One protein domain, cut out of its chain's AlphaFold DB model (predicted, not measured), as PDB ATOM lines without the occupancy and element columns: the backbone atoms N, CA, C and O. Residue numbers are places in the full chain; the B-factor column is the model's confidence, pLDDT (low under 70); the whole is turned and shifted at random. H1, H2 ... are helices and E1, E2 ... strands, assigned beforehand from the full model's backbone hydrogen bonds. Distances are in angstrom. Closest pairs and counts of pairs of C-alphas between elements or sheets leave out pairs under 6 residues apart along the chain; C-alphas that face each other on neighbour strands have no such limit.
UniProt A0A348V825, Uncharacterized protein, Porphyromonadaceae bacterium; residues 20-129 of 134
ATOM      1  N   GLY A  20      38.610  33.994 -40.876       41.31
ATOM      2  CA  GLY A  20      38.802  33.737 -39.442       41.31
ATOM      3  C   GLY A  20      37.505  33.809 -38.630       41.31
ATOM      4  O   GLY A  20      37.306  33.016 -37.715       41.31
ATOM      5  N   VAL A  21      36.579  34.693 -39.025       48.25
ATOM      6  CA  VAL A  21      35.259  34.817 -38.383       48.25
ATOM      7  C   VAL A  21      34.411  33.572 -38.648       48.25
ATOM      8  O   VAL A  21      33.834  33.034 -37.717       48.25
ATOM      9  N   LYS A  22      34.422  33.025 -39.875       48.22
ATOM     10  CA  LYS A  22      33.671  31.800 -40.214       48.22
ATOM     11  C   LYS A  22      34.162  30.562 -39.464       48.22
ATOM     12  O   LYS A  22      33.360  29.679 -39.170       48.22
ATOM     13  N   ALA A  23      35.463  30.468 -39.187       53.53
ATOM     14  CA  ALA A  23      36.019  29.362 -38.409       53.53
ATOM     15  C   ALA A  23      35.625  29.465 -36.926       53.53
ATOM     16  O   ALA A  23      35.233  28.461 -36.334       53.53
ATOM     17  N   LEU A  24      35.658  30.671 -36.350       49.41
ATOM     18  CA  LEU A  24      35.238  30.912 -34.967       49.41
ATOM     19  C   LEU A  24      33.718  30.766 -34.790       49.41
ATOM     20  O   LEU A  24      33.282  30.153 -33.819       49.41
ATOM     21  N   ASP A  25      32.923  31.249 -35.753       49.75
ATOM     22  CA  ASP A  25      31.475  31.027 -35.790       49.75
ATOM     23  C   ASP A  25      31.168  29.542 -35.902       49.75
ATOM     24  O   ASP A  25      30.392  29.049 -35.100       49.75
ATOM     25  N   LYS A  26      31.829  28.783 -36.793       50.34
ATOM     26  CA  LYS A  26      31.640  27.324 -36.848       50.34
ATOM     27  C   LYS A  26      31.951  26.651 -35.520       50.34
ATOM     28  O   LYS A  26      31.206  25.764 -35.132       50.34
ATOM     29  N   VAL A  27      33.016  27.038 -34.820       52.31
ATOM     30  CA  VAL A  27      33.356  26.447 -33.514       52.31
ATOM     31  C   VAL A  27      32.315  26.810 -32.449       52.31
ATOM     32  O   VAL A  27      31.930  25.946 -31.665       52.31
ATOM     33  N   ASN A  28      31.793  28.039 -32.456       50.47
ATOM     34  CA  ASN A  28      30.757  28.483 -31.521       50.47
ATOM     35  C   ASN A  28      29.369  27.892 -31.841       50.47
ATOM     36  O   ASN A  28      28.627  27.533 -30.931       50.47
ATOM     37  N   ASP A  29      29.029  27.733 -33.122       51.16
ATOM     38  CA  ASP A  29      27.818  27.047 -33.585       51.16
ATOM     39  C   ASP A  29      27.911  25.548 -33.312       51.16
ATOM     40  O   ASP A  29      26.932  24.945 -32.893       51.16
ATOM     41  N   THR A  30      29.099  24.949 -33.454       52.44
ATOM     42  CA  THR A  30      29.331  23.555 -33.058       52.44
ATOM     43  C   THR A  30      29.160  23.416 -31.546       52.44
ATOM     44  O   THR A  30      28.404  22.551 -31.127       52.44
ATOM     45  N   GLY A  31      29.742  24.311 -30.734       49.78
ATOM     46  CA  GLY A  31      29.560  24.369 -29.274       49.78
ATOM     47  C   GLY A  31      28.093  24.536 -28.840       49.78
ATOM     48  O   GLY A  31      27.576  23.764 -28.038       49.78
ATOM     49  N   LYS A  32      27.358  25.468 -29.453       49.59
ATOM     50  CA  LYS A  32      25.915  25.632 -29.210       49.59
ATOM     51  C   LYS A  32      25.078  24.471 -29.748       49.59
ATOM     52  O   LYS A  32      24.004  24.203 -29.209       49.59
ATOM     53  N   ALA A  33      25.522  23.800 -30.808       52.09
ATOM     54  CA  ALA A  33      24.860  22.622 -31.351       52.09
ATOM     55  C   ALA A  33      25.068  21.393 -30.459       52.09
ATOM     56  O   ALA A  33      24.112  20.640 -30.296       52.09
ATOM     57  N   VAL A  34      26.238  21.209 -29.827       50.09
ATOM     58  CA  VAL A  34      26.419  20.142 -28.824       50.09
ATOM     59  C   VAL A  34      25.621  20.417 -27.546       50.09
ATOM     60  O   VAL A  34      24.954  19.502 -27.064       50.09
ATOM     61  N   ASP A  35      25.556  21.664 -27.069       47.47
ATOM     62  CA  ASP A  35      24.692  22.021 -25.929       47.47
ATOM     63  C   ASP A  35      23.193  21.846 -26.254       47.47
ATOM     64  O   ASP A  35      22.409  21.389 -25.420       47.47
ATOM     65  N   LYS A  36      22.779  22.120 -27.501       53.22
ATOM     66  CA  LYS A  36      21.415  21.827 -27.980       53.22
ATOM     67  C   LYS A  36      21.167  20.346 -28.243       53.22
ATOM     68  O   LYS A  36      20.025  19.923 -28.105       53.22
ATOM     69  N   ALA A  37      22.165  19.546 -28.615       52.94
ATOM     70  CA  ALA A  37      21.979  18.121 -28.902       52.94
ATOM     71  C   ALA A  37      21.469  17.360 -27.663       52.94
ATOM     72  O   ALA A  37      20.566  16.522 -27.778       52.94
ATOM     73  N   GLY A  38      21.959  17.730 -26.472       55.91
ATOM     74  CA  GLY A  38      21.442  17.233 -25.194       55.91
ATOM     75  C   GLY A  38      19.960  17.563 -24.965       55.91
ATOM     76  O   GLY A  38      19.217  16.735 -24.438       55.91
ATOM     77  N   ASP A  39      19.497  18.728 -25.427       70.44
ATOM     78  CA  ASP A  39      18.089  19.148 -25.348       70.44
ATOM     79  C   ASP A  39      17.218  18.475 -26.432       70.44
ATOM     80  O   ASP A  39      16.119  17.977 -26.176       70.44
ATOM     81  N   VAL A  40      17.755  18.337 -27.648       82.31
ATOM     82  CA  VAL A  40      17.088  17.713 -28.802       82.31
ATOM     83  C   VAL A  40      16.657  16.272 -28.510       82.31
ATOM     84  O   VAL A  40      15.579  15.848 -28.941       82.31
ATOM     85  N   MET A  41      17.459  15.514 -27.763       85.06
ATOM     86  CA  MET A  41      17.142  14.136 -27.368       85.06
ATOM     87  C   MET A  41      16.744  13.989 -25.897       85.06
ATOM     88  O   MET A  41      16.639  12.869 -25.390       85.06
ATOM     89  N   LYS A  42      16.460  15.094 -25.202       84.56
ATOM     90  CA  LYS A  42      16.007  15.059 -23.806       84.56
ATOM     91  C   LYS A  42      14.711  14.264 -23.660       84.56
ATOM     92  O   LYS A  42      14.597  13.393 -22.800       84.56
ATOM     93  N   ASN A  43      13.760  14.518 -24.559       85.44
ATOM     94  CA  ASN A  43      12.442  13.890 -24.552       85.44
ATOM     95  C   ASN A  43      12.276  12.897 -25.704       85.44
ATOM     96  O   ASN A  43      12.530  13.227 -26.871       85.44
ATOM     97  N   ARG A  44      11.754  11.704 -25.393       85.94
ATOM     98  CA  ARG A  44      11.376  10.710 -26.406       85.94
ATOM     99  C   ARG A  44      10.344  11.305 -27.365       85.94
ATOM    100  O   ARG A  44       9.472  12.086 -26.980       85.94
ATOM    101  N   VAL A  45      10.473  10.966 -28.641       90.88
ATOM    102  CA  VAL A  45       9.540  11.404 -29.680       90.88
ATOM    103  C   VAL A  45       8.205  10.677 -29.515       90.88
ATOM    104  O   VAL A  45       8.166   9.472 -29.269       90.88
ATOM    105  N   LYS A  46       7.098  11.412 -29.658       91.00
ATOM    106  CA  LYS A  46       5.762  10.813 -29.736       91.00
ATOM    107  C   LYS A  46       5.561  10.200 -31.122       91.00
ATOM    108  O   LYS A  46       5.790  10.867 -32.129       91.00
ATOM    109  N   LEU A  47       5.084   8.959 -31.149       92.00
ATOM    110  CA  LEU A  47       4.726   8.253 -32.376       92.00
ATOM    111  C   LEU A  47       3.567   8.946 -33.101       92.00
ATOM    112  O   LEU A  47       2.505   9.181 -32.510       92.00
ATOM    113  N   LYS A  48       3.762   9.222 -34.390       94.50
ATOM    114  CA  LYS A  48       2.739   9.711 -35.315       94.50
ATOM    115  C   LYS A  48       1.700   8.624 -35.576       94.50
ATOM    116  O   LYS A  48       1.990   7.433 -35.489       94.50
ATOM    117  N   LYS A  49       0.487   9.050 -35.938       94.38
ATOM    118  CA  LYS A  49      -0.630   8.150 -36.255       94.38
ATOM    119  C   LYS A  49      -0.259   7.146 -37.355       94.38
ATOM    120  O   LYS A  49      -0.370   5.952 -37.120       94.38
ATOM    121  N   ASN A  50       0.305   7.615 -38.468       94.31
ATOM    122  CA  ASN A  50       0.698   6.743 -39.583       94.31
ATOM    123  C   ASN A  50       1.738   5.690 -39.172       94.31
ATOM    124  O   ASN A  50       1.666   4.549 -39.612       94.31
ATOM    125  N   THR A  51       2.691   6.048 -38.304       93.50
ATOM    126  CA  THR A  51       3.681   5.092 -37.789       93.50
ATOM    127  C   THR A  51       3.005   4.024 -36.937       93.50
ATOM    128  O   THR A  51       3.276   2.844 -37.116       93.50
ATOM    129  N   LYS A  52       2.086   4.417 -36.048       93.06
ATOM    130  CA  LYS A  52       1.311   3.472 -35.231       93.06
ATOM    131  C   LYS A  52       0.515   2.494 -36.093       93.06
ATOM    132  O   LYS A  52       0.581   1.293 -35.859       93.06
ATOM    133  N   GLU A  53      -0.183   2.999 -37.104       94.19
ATOM    134  CA  GLU A  53      -0.967   2.179 -38.033       94.19
ATOM    135  C   GLU A  53      -0.076   1.213 -38.823       94.19
ATOM    136  O   GLU A  53      -0.403   0.037 -38.938       94.19
ATOM    137  N   ALA A  54       1.089   1.661 -39.299       94.50
ATOM    138  CA  ALA A  54       2.044   0.790 -39.982       94.50
ATOM    139  C   ALA A  54       2.568  -0.337 -39.069       94.50
ATOM    140  O   ALA A  54       2.637  -1.493 -39.490       94.50
ATOM    141  N   VAL A  55       2.858  -0.038 -37.797       92.56
ATOM    142  CA  VAL A  55       3.247  -1.062 -36.811       92.56
ATOM    143  C   VAL A  55       2.106  -2.056 -36.585       92.56
ATOM    144  O   VAL A  55       2.325  -3.260 -36.643       92.56
ATOM    145  N   GLN A  56       0.875  -1.576 -36.406       92.12
ATOM    146  CA  GLN A  56      -0.302  -2.435 -36.238       92.12
ATOM    147  C   GLN A  56      -0.585  -3.316 -37.464       92.12
ATOM    148  O   GLN A  56      -0.979  -4.470 -37.309       92.12
ATOM    149  N   ASN A  57      -0.380  -2.790 -38.672       93.00
ATOM    150  CA  ASN A  57      -0.596  -3.523 -39.918       93.00
ATOM    151  C   ASN A  57       0.474  -4.596 -40.159       93.00
ATOM    152  O   ASN A  57       0.170  -5.638 -40.729       93.00
ATOM    153  N   SER A  58       1.711  -4.354 -39.717       91.50
ATOM    154  CA  SER A  58       2.806  -5.331 -39.813       91.50
ATOM    155  C   SER A  58       2.796  -6.381 -38.695       91.50
ATOM    156  O   SER A  58       3.461  -7.412 -38.804       91.50
ATOM    157  N   ALA A  59       2.056  -6.138 -37.611       91.44
ATOM    158  CA  ALA A  59       2.012  -7.029 -36.464       91.44
ATOM    159  C   ALA A  59       1.223  -8.313 -36.756       91.44
ATOM    160  O   ALA A  59       0.137  -8.294 -37.340       91.44
ATOM    161  N   LYS A  60       1.756  -9.443 -36.283       91.44
ATOM    162  CA  LYS A  60       1.079 -10.740 -36.359       91.44
ATOM    163  C   LYS A  60      -0.141 -10.745 -35.442       91.44
ATOM    164  O   LYS A  60      -0.084 -10.202 -34.338       91.44
ATOM    165  N   LYS A  61      -1.224 -11.378 -35.890       92.50
ATOM    166  CA  LYS A  61      -2.475 -11.508 -35.137       92.50
ATOM    167  C   LYS A  61      -2.910 -12.965 -35.048       92.50
ATOM    168  O   LYS A  61      -2.600 -13.757 -35.936       92.50
ATOM    169  N   THR A  62      -3.624 -13.308 -33.986       90.25
ATOM    170  CA  THR A  62      -4.352 -14.574 -33.876       90.25
ATOM    171  C   THR A  62      -5.565 -14.575 -34.816       90.25
ATOM    172  O   THR A  62      -5.975 -13.506 -35.280       90.25
ATOM    173  N   PRO A  63      -6.184 -15.743 -35.083       89.88
ATOM    174  CA  PRO A  63      -7.452 -15.815 -35.816       89.88
ATOM    175  C   PRO A  63      -8.565 -14.954 -35.197       89.88
ATOM    176  O   PRO A  63      -9.376 -14.387 -35.921       89.88
ATOM    177  N   ASP A  64      -8.544 -14.780 -33.873       86.31
ATOM    178  CA  ASP A  64      -9.479 -13.932 -33.117       86.31
ATOM    179  C   ASP A  64      -9.157 -12.426 -33.205       86.31
ATOM    180  O   ASP A  64      -9.814 -11.595 -32.577       86.31
ATOM    181  N   GLY A  65      -8.114 -12.052 -33.955       86.81
ATOM    182  CA  GLY A  65      -7.712 -10.666 -34.189       86.81
ATOM    183  C   GLY A  65      -6.858 -10.034 -33.084       86.81
ATOM    184  O   GLY A  65      -6.597  -8.831 -33.152       86.81
ATOM    185  N   GLN A  66      -6.400 -10.803 -32.092       90.00
ATOM    186  CA  GLN A  66      -5.502 -10.312 -31.038       90.00
ATOM    187  C   GLN A  66      -4.072 -10.209 -31.565       90.00
ATOM    188  O   GLN A  66      -3.616 -11.101 -32.276       90.00
ATOM    189  N   TYR A  67      -3.338  -9.153 -31.214       92.56
ATOM    190  CA  TYR A  67      -1.924  -9.040 -31.583       92.56
ATOM    191  C   TYR A  67      -1.091 -10.108 -30.874       92.56
ATOM    192  O   TYR A  67      -1.376 -10.452 -29.736       92.56
ATOM    193  N   ILE A  68      -0.055 -10.620 -31.531       90.00
ATOM    194  CA  ILE A  68       0.890 -11.575 -30.948       90.00
ATOM    195  C   ILE A  68       2.167 -10.815 -30.597       90.00
ATOM    196  O   ILE A  68       2.780 -10.219 -31.482       90.00
ATOM    197  N   ASP A  69       2.569 -10.858 -29.327       88.06
ATOM    198  CA  ASP A  69       3.823 -10.276 -28.844       88.06
ATOM    199  C   ASP A  69       5.009 -11.059 -29.445       88.06
ATOM    200  O   ASP A  69       5.149 -12.254 -29.164       88.06
ATOM    201  N   PRO A  70       5.877 -10.432 -30.262       86.88
ATOM    202  CA  PRO A  70       6.988 -11.124 -30.913       86.88
ATOM    203  C   PRO A  70       8.037 -11.688 -29.950       86.88
ATOM    204  O   PRO A  70       8.714 -12.650 -30.307       86.88
ATOM    205  N   ASN A  71       8.178 -11.119 -28.749       83.19
ATOM    206  CA  ASN A  71       9.168 -11.560 -27.767       83.19
ATOM    207  C   ASN A  71       8.682 -12.786 -26.990       83.19
ATOM    208  O   ASN A  71       9.478 -13.652 -26.633       83.19
ATOM    209  N   THR A  72       7.379 -12.857 -26.693       83.50
ATOM    210  CA  THR A  72       6.807 -13.959 -25.896       83.50
ATOM    211  C   THR A  72       6.095 -15.020 -26.730       83.50
ATOM    212  O   THR A  72       5.856 -16.121 -26.235       83.50
ATOM    213  N   GLY A  73       5.729 -14.697 -27.974       85.75
ATOM    214  CA  GLY A  73       4.912 -15.535 -28.850       85.75
ATOM    215  C   GLY A  73       3.456 -15.674 -28.399       85.75
ATOM    216  O   GLY A  73       2.724 -16.488 -28.959       85.75
ATOM    217  N   LYS A  74       3.026 -14.918 -27.382       87.19
ATOM    218  CA  LYS A  74       1.685 -15.017 -26.802       87.19
ATOM    219  C   LYS A  74       0.754 -13.943 -27.368       87.19
ATOM    220  O   LYS A  74       1.222 -12.856 -27.711       87.19
ATOM    221  N   PRO A  75      -0.558 -14.217 -27.442       90.94
ATOM    222  CA  PRO A  75      -1.546 -13.183 -27.709       90.94
ATOM    223  C   PRO A  75      -1.496 -12.101 -26.625       90.94
ATOM    224  O   PRO A  75      -1.333 -12.405 -25.443       90.94
ATOM    225  N   ILE A  76      -1.629 -10.848 -27.038       89.19
ATOM    226  CA  ILE A  76      -1.680  -9.681 -26.166       89.19
ATOM    227  C   ILE A  76      -3.133  -9.469 -25.743       89.19
ATOM    228  O   ILE A  76      -4.042  -9.461 -26.578       89.19
ATOM    229  N   GLU A  77      -3.350  -9.279 -24.441       87.31
ATOM    230  CA  GLU A  77      -4.674  -8.980 -23.899       87.31
ATOM    231  C   GLU A  77      -5.202  -7.658 -24.475       87.31
ATOM    232  O   GLU A  77      -4.485  -6.657 -24.556       87.31
ATOM    233  N   LYS A  78      -6.486  -7.630 -24.847       84.19
ATOM    234  CA  LYS A  78      -7.111  -6.432 -25.415       84.19
ATOM    235  C   LYS A  78      -7.008  -5.252 -24.441       84.19
ATOM    236  O   LYS A  78      -7.432  -5.348 -23.291       84.19
ATOM    237  N   GLY A  79      -6.481  -4.125 -24.908       84.69
ATOM    238  CA  GLY A  79      -6.219  -2.931 -24.098       84.69
ATOM    239  C   GLY A  79      -4.871  -2.937 -23.366       84.69
ATOM    240  O   GLY A  79      -4.539  -1.940 -22.721       84.69
ATOM    241  N   GLN A  80      -4.095  -4.020 -23.453       86.69
ATOM    242  CA  GLN A  80      -2.709  -4.084 -22.973       86.69
ATOM    243  C   GLN A  80      -1.691  -3.899 -24.103       86.69
ATOM    244  O   GLN A  80      -0.491  -4.021 -23.868       86.69
ATOM    245  N   GLU A  81      -2.132  -3.570 -25.316       89.31
ATOM    246  CA  GLU A  81      -1.231  -3.413 -26.446       89.31
ATOM    247  C   GLU A  81      -0.431  -2.111 -26.353       89.31
ATOM    248  O   GLU A  81      -0.982  -1.009 -26.267       89.31
ATOM    249  N   VAL A  82       0.892  -2.227 -26.425       90.06
ATOM    250  CA  VAL A  82       1.802  -1.082 -26.451       90.06
ATOM    251  C   VAL A  82       2.752  -1.155 -27.641       90.06
ATOM    252  O   VAL A  82       2.988  -2.213 -28.216       90.06
ATOM    253  N   TYR A  83       3.301   0.002 -28.012       90.75
ATOM    254  CA  TYR A  83       4.329   0.116 -29.046       90.75
ATOM    255  C   TYR A  83       5.710   0.013 -28.391       90.75
ATOM    256  O   TYR A  83       6.247   1.016 -27.904       90.75
ATOM    257  N   GLY A  84       6.251  -1.202 -28.360       88.88
ATOM    258  CA  GLY A  84       7.595  -1.496 -27.869       88.88
ATOM    259  C   GLY A  84       8.651  -1.210 -28.932       88.88
ATOM    260  O   GLY A  84       8.378  -1.298 -30.131       88.88
ATOM    261  N   HIS A  85       9.855  -0.821 -28.509       88.44
ATOM    262  CA  HIS A  85      11.013  -0.771 -29.408       88.44
ATOM    263  C   HIS A  85      11.520  -2.195 -29.638       88.44
ATOM    264  O   HIS A  85      11.623  -2.967 -28.691       88.44
ATOM    265  N   LYS A  86      11.888  -2.532 -30.877       88.19
ATOM    266  CA  LYS A  86      12.574  -3.800 -31.151       88.19
ATOM    267  C   LYS A  86      13.912  -3.842 -30.412       88.19
ATOM    268  O   LYS A  86      14.564  -2.809 -30.236       88.19
ATOM    269  N   THR A  87      14.353  -5.039 -30.036       83.25
ATOM    270  CA  THR A  87      15.648  -5.247 -29.378       83.25
ATOM    271  C   THR A  87      16.778  -4.568 -30.158       83.25
ATOM    272  O   THR A  87      16.915  -4.754 -31.366       83.25
ATOM    273  N   GLY A  88      17.580  -3.748 -29.470       83.44
ATOM    274  CA  GLY A  88      18.682  -2.991 -30.071       83.44
ATOM    275  C   GLY A  88      18.301  -1.629 -30.663       83.44
ATOM    276  O   GLY A  88      19.194  -0.827 -30.920       83.44
ATOM    277  N   GLN A  89      17.009  -1.325 -30.814       88.12
ATOM    278  CA  GLN A  89      16.504  -0.034 -31.308       88.12
ATOM    279  C   GLN A  89      16.009   0.884 -30.183       88.12
ATOM    280  O   GLN A  89      15.215   1.801 -30.392       88.12
ATOM    281  N   GLU A  90      16.453   0.626 -28.958       87.81
ATOM    282  CA  GLU A  90      15.984   1.330 -27.774       87.81
ATOM    283  C   GLU A  90      16.353   2.813 -27.818       87.81
ATOM    284  O   GLU A  90      17.439   3.208 -28.255       87.81
ATOM    285  N   TRP A  91      15.484   3.649 -27.249       87.69
ATOM    286  CA  TRP A  91      15.746   5.085 -27.130       87.69
ATOM    287  C   TRP A  91      17.078   5.390 -26.428       87.69
ATOM    288  O   TRP A  91      17.787   6.319 -26.808       87.69
ATOM    289  N   SER A  92      17.440   4.600 -25.413       85.19
ATOM    290  CA  SER A  92      18.713   4.748 -24.697       85.19
ATOM    291  C   SER A  92      19.918   4.540 -25.618       85.19
ATOM    292  O   SER A  92      20.848   5.347 -25.590       85.19
ATOM    293  N   LYS A  93      19.880   3.512 -26.477       87.25
ATOM    294  CA  LYS A  93      20.942   3.229 -27.450       87.25
ATOM    295  C   LYS A  93      21.026   4.308 -28.513       87.25
ATOM    296  O   LYS A  93      22.107   4.842 -28.739       87.25
ATOM    297  N   TYR A  94      19.884   4.712 -29.070       89.12
ATOM    298  CA  TYR A  94      19.819   5.802 -30.041       89.12
ATOM    299  C   TYR A  94      20.490   7.080 -29.506       89.12
ATOM    300  O   TYR A  94      21.317   7.682 -30.186       89.12
ATOM    301  N   LYS A  95      20.214   7.450 -28.247       87.56
ATOM    302  CA  LYS A  95      20.840   8.613 -27.592       87.56
ATOM    303  C   LYS A  95      22.346   8.492 -27.380       87.56
ATOM    304  O   LYS A  95      23.009   9.520 -27.304       87.56
ATOM    305  N   LYS A  96      22.869   7.279 -27.196       85.69
ATOM    306  CA  LYS A  96      24.303   7.028 -26.976       85.69
ATOM    307  C   LYS A  96      25.077   6.855 -28.286       85.69
ATOM    308  O   LYS A  96      26.296   6.974 -28.266       85.69
ATOM    309  N   GLY A  97      24.387   6.580 -29.396       84.88
ATOM    310  CA  GLY A  97      25.003   6.404 -30.708       84.88
ATOM    311  C   GLY A  97      25.760   7.667 -31.142       84.88
ATOM    312  O   GLY A  97      25.142   8.741 -31.182       84.88
ATOM    313  N   PRO A  98      27.074   7.587 -31.440       82.50
ATOM    314  CA  PRO A  98      27.862   8.729 -31.910       82.50
ATOM    315  C   PRO A  98      27.309   9.315 -33.216       82.50
ATOM    316  O   PRO A  98      27.323  10.526 -33.396       82.50
ATOM    317  N   GLU A  99      26.739   8.482 -34.087       83.38
ATOM    318  CA  GLU A  99      26.118   8.870 -35.357       83.38
ATOM    319  C   GLU A  99      24.837   9.699 -35.192       83.38
ATOM    320  O   GLU A  99      24.371  10.342 -36.133       83.38
ATOM    321  N   ASN A 100      24.252   9.683 -33.994       85.62
ATOM    322  CA  ASN A 100      23.077  10.481 -33.673       85.62
ATOM    323  C   ASN A 100      23.471  11.815 -33.015       85.62
ATOM    324  O   ASN A 100      22.666  12.750 -33.010       85.62
ATOM    325  N   GLN A 101      24.703  11.943 -32.508       80.31
ATOM    326  CA  GLN A 101      25.187  13.187 -31.908       80.31
ATOM    327  C   GLN A 101      25.280  14.275 -32.983       80.31
ATOM    328  O   GLN A 101      25.946  14.109 -33.999       80.31
ATOM    329  N   GLY A 102      24.582  15.392 -32.770       80.38
ATOM    330  CA  GLY A 102      24.521  16.504 -33.726       80.38
ATOM    331  C   GLY A 102      23.310  16.496 -34.664       80.38
ATOM    332  O   GLY A 102      23.126  17.461 -35.402       80.38
ATOM    333  N   LYS A 103      22.439  15.477 -34.607       84.81
ATOM    334  CA  LYS A 103      21.155  15.507 -35.324       84.81
ATOM    335  C   LYS A 103      20.238  16.601 -34.782       84.81
ATOM    336  O   LYS A 103      20.131  16.829 -33.575       84.81
ATOM    337  N   THR A 104      19.493  17.229 -35.679       88.06
ATOM    338  CA  THR A 104      18.408  18.151 -35.343       88.06
ATOM    339  C   THR A 104      17.199  17.403 -34.778       88.06
ATOM    340  O   THR A 104      16.990  16.210 -35.014       88.06
ATOM    341  N   ARG A 105      16.312  18.116 -34.069       86.88
ATOM    342  CA  ARG A 105      15.072  17.513 -33.549       86.88
ATOM    343  C   ARG A 105      14.182  16.937 -34.646       86.88
ATOM    344  O   ARG A 105      13.520  15.936 -34.398       86.88
ATOM    345  N   GLN A 106      14.168  17.535 -35.836       87.94
ATOM    346  CA  GLN A 106      13.382  17.032 -36.965       87.94
ATOM    347  C   GLN A 106      13.920  15.695 -37.479       87.94
ATOM    348  O   GLN A 106      13.131  14.786 -37.727       87.94
ATOM    349  N   GLU A 107      15.242  15.536 -37.560       89.94
ATOM    350  CA  GLU A 107      15.875  14.262 -37.925       89.94
ATOM    351  C   GLU A 107      15.590  13.186 -36.879       89.94
ATOM    352  O   GLU A 107      15.120  12.108 -37.221       89.94
ATOM    353  N   VAL A 108      15.724  13.512 -35.590       90.94
ATOM    354  CA  VAL A 108      15.359  12.587 -34.503       90.94
ATOM    355  C   VAL A 108      13.878  12.197 -34.568       90.94
ATOM    356  O   VAL A 108      13.532  11.038 -34.343       90.94
ATOM    357  N   ILE A 109      12.984  13.139 -34.891       90.69
ATOM    358  CA  ILE A 109      11.558  12.847 -35.087       90.69
ATOM    359  C   ILE A 109      11.348  11.917 -36.278       90.69
ATOM    360  O   ILE A 109      10.515  11.018 -36.180       90.69
ATOM    361  N   LYS A 110      12.056  12.133 -37.389       92.44
ATOM    362  CA  LYS A 110      11.976  11.287 -38.581       92.44
ATOM    363  C   LYS A 110      12.419   9.860 -38.258       92.44
ATOM    364  O   LYS A 110      11.655   8.934 -38.508       92.44
ATOM    365  N   ASP A 111      13.574   9.707 -37.620       92.38
ATOM    366  CA  ASP A 111      14.155   8.405 -37.288       92.38
ATOM    367  C   ASP A 111      13.273   7.633 -36.298       92.38
ATOM    368  O   ASP A 111      12.931   6.477 -36.526       92.38
ATOM    369  N   GLN A 112      12.796   8.298 -35.240       92.31
ATOM    370  CA  GLN A 112      11.905   7.689 -34.242       92.31
ATOM    371  C   GLN A 112      10.455   7.509 -34.720       92.31
ATOM    372  O   GLN A 112       9.626   6.996 -33.978       92.31
ATOM    373  N   ASN A 113      10.101   7.950 -35.927       93.88
ATOM    374  CA  ASN A 113       8.802   7.645 -36.540       93.88
ATOM    375  C   ASN A 113       8.907   6.600 -37.654       93.88
ATOM    376  O   ASN A 113       7.939   6.405 -38.391       93.88
ATOM    377  N   ASN A 114      10.038   5.904 -37.755       93.00
ATOM    378  CA  ASN A 114      10.149   4.709 -38.573       93.00
ATOM    379  C   ASN A 114       9.354   3.557 -37.917       93.00
ATOM    380  O   ASN A 114       9.663   3.207 -36.783       93.00
ATOM    381  N   PRO A 115       8.336   2.959 -38.561       92.88
ATOM    382  CA  PRO A 115       7.601   1.834 -37.976       92.88
ATOM    383  C   PRO A 115       8.470   0.586 -37.775       92.88
ATOM    384  O   PRO A 115       8.204  -0.193 -36.863       92.88
ATOM    385  N   ASP A 116       9.544   0.417 -38.549       91.94
ATOM    386  CA  ASP A 116      10.369  -0.794 -38.520       91.94
ATOM    387  C   ASP A 116      11.167  -0.968 -37.227       91.94
ATOM    388  O   ASP A 116      11.622  -2.077 -36.944       91.94
ATOM    389  N   ILE A 117      11.322   0.090 -36.427       91.94
ATOM    390  CA  ILE A 117      12.004   0.022 -35.127       91.94
ATOM    391  C   ILE A 117      11.053  -0.339 -33.979       91.94
ATOM    392  O   ILE A 117      11.497  -0.461 -32.836       91.94
ATOM    393  N   TYR A 118       9.759  -0.509 -34.268       92.06
ATOM    394  CA  TYR A 118       8.725  -0.808 -33.283       92.06
ATOM    395  C   TYR A 118       8.039  -2.142 -33.550       92.06
ATOM    396  O   TYR A 118       8.018  -2.655 -34.668       92.06
ATOM    397  N   GLN A 119       7.439  -2.684 -32.500       92.00
ATOM    398  CA  GLN A 119       6.575  -3.851 -32.558       92.00
ATOM    399  C   GLN A 119       5.447  -3.735 -31.528       92.00
ATOM    400  O   GLN A 119       5.539  -2.961 -30.574       92.00
ATOM    401  N   MET A 120       4.356  -4.468 -31.756       91.88
ATOM    402  CA  MET A 120       3.268  -4.569 -30.784       91.88
ATOM    403  C   MET A 120       3.698  -5.520 -29.669       91.88
ATOM    404  O   MET A 120       4.048  -6.662 -29.949       91.88
ATOM    405  N   GLU A 121       3.665  -5.058 -28.425       87.81
ATOM    406  CA  GLU A 121       4.053  -5.846 -27.254       87.81
ATOM    407  C   GLU A 121       2.979  -5.776 -26.176       87.81
ATOM    408  O   GLU A 121       2.174  -4.837 -26.139       87.81
ATOM    409  N   ASP A 122       2.980  -6.761 -25.280       85.31
ATOM    410  CA  ASP A 122       2.169  -6.684 -24.076       85.31
ATOM    411  C   ASP A 122       2.757  -5.656 -23.099       85.31
ATOM    412  O   ASP A 122       3.966  -5.612 -22.852       85.31
ATOM    413  N   LYS A 123       1.894  -4.829 -22.503       81.81
ATOM    414  CA  LYS A 123       2.292  -3.784 -21.555       81.81
ATOM    415  C   LYS A 123       3.133  -4.322 -20.399       81.81
ATOM    416  O   LYS A 123       4.080  -3.644 -19.999       81.81
ATOM    417  N   LYS A 124       2.808  -5.498 -19.850       75.31
ATOM    418  CA  LYS A 124       3.546  -6.104 -18.729       75.31
ATOM    419  C   LYS A 124       4.924  -6.571 -19.196       75.31
ATOM    420  O   LYS A 124       5.914  -6.307 -18.513       75.31
ATOM    421  N   SER A 125       4.999  -7.193 -20.374       67.62
ATOM    422  CA  SER A 125       6.263  -7.605 -21.001       67.62
ATOM    423  C   SER A 125       7.173  -6.408 -21.283       67.62
ATOM    424  O   SER A 125       8.321  -6.403 -20.843       67.62
ATOM    425  N   ASN A 126       6.653  -5.360 -21.923       70.00
ATOM    426  CA  ASN A 126       7.409  -4.148 -22.242       70.00
ATOM    427  C   ASN A 126       7.853  -3.393 -20.971       70.00
ATOM    428  O   ASN A 126       9.002  -2.975 -20.863       70.00
ATOM    429  N   ALA A 127       6.984  -3.271 -19.958       64.44
ATOM    430  CA  ALA A 127       7.316  -2.595 -18.697       64.44
ATOM    431  C   ALA A 127       8.380  -3.327 -17.863       64.44
ATOM    432  O   ALA A 127       9.004  -2.718 -16.998       64.44
ATOM    433  N   SER A 128       8.605  -4.619 -18.116       62.56
ATOM    434  CA  SER A 128       9.644  -5.381 -17.422       62.56
ATOM    435  C   SER A 128      11.065  -5.055 -17.891       62.56
ATOM    436  O   SER A 128      12.013  -5.451 -17.219       62.56
ATOM    437  N   HIS A 129      11.221  -4.380 -19.044       63.50
ATOM    438  CA  HIS A 129      12.514  -4.101 -19.687       63.50
ATOM    439  C   HIS A 129      13.380  -5.367 -19.872       63.50
ATOM    440  O   HIS A 129      14.593  -5.305 -20.049       63.50
TER     441      HIS A 129
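This is residues 20 to 129 of the 134 residues of an uncharacterized protein of Porphyromonadaceae bacterium (UniProt A0A348V825). A small two-stranded antiparallel ribbon, E1 and E2, lies toward one end of a long, thin model, with H2 on one side of it and the short H5 on the other; the loop of residues 59 to 80 reaches the far end beyond the ribbon. Toward the opposite end the short helices H3 and H4 lie between the ribbon and the long helix H1, whose residues 20 to 29 stick out as an arm and add to the length. The printed part has 110 residues, with five named helices and two named strands in the order H1, H2, E1, H3, H4, E2, H5; the sheet has the order E1 - E2, and the class is mostly helix. The whole is loose, with a radius of gyration of the C-alphas of 18.3 A and spans of 68 by 26 by 19 A.

Strands E1, residues 81 to 85, and E2, residues 118 to 122, are antiparallel neighbours, with 136 degrees between their N-to-C directions. The C-alphas of Tyr 83 and Met 120, which face each other, are 5.1 A apart. N 82 and O 121 are 2.9 A apart, within hydrogen-bond range, and so are N 119 and O 84, also at 2.9 A. H2, residues 49 to 58, comes nearer to E2 than to E1: its closest C-alphas to E2 are those of Val 55 and Gln 119, 6.1 A apart, and its closest to E1 are those of Lys 52 and Tyr 83, 7.7 A apart. H5, residues 123 to 127, has a tight link to E2 with 0 residues between them, and the closest C-alphas of E1 and H5 are those of Val 82 and Lys 123, 5.6 A apart. H2 and H5 are apart. H3, residues 91 to 96, has a tight link of 5 residues to E1; the closest C-alphas of the two are those of His 85 and Trp 91, 7.9 A apart. H1, residues 20 to 40, and H4, residues 105 to 111, are close but not clearly touching, with 2 pairs of C-alphas within 8 A. Their closest C-alphas are those of Val 40 and Arg 105, 5.2 A apart, and they run the same way at a steep tilt of 61 degrees. H3 and H4 are apart, and so are H1 and H3. Every O i to N i+4 pair is within hydrogen-bond range in H2, H3, H4 and H5; in H1 it is 15 of 17.

E1 measures 12.9 A from first to last C-alpha and E2 12.7 A; C-alpha 81 stands at (-1.231, -3.413, -26.446). H1 is the longest helix, 29.0 A from C-alpha 20 at (38.802, 33.737, -39.442) to C-alpha 40, with a kink of 27 degrees near residue 34. H2 measures 14.4 A, H4 9.9 A and H3 8.8 A. H5 measures 5.9 A and ends with C-alpha 127 at (7.316, -2.595, -18.697).

The two C-alphas farthest apart, those of Gly 20 and Asp 64, are 68.1 A from each other. Without the free residues 20 to 29, the remaining 100 residues span 54 by 26 by 20 A. The printed part has no cut. The link from H2 to E1 is long, with 22 residues; the links H1 to H2, H3 to H4 and H4 to E2 are short. The mean pLDDT of the printed part is 80.8, and confidence is low, under 70, at residues 20 to 38, residue 125 and residues 127 to 129.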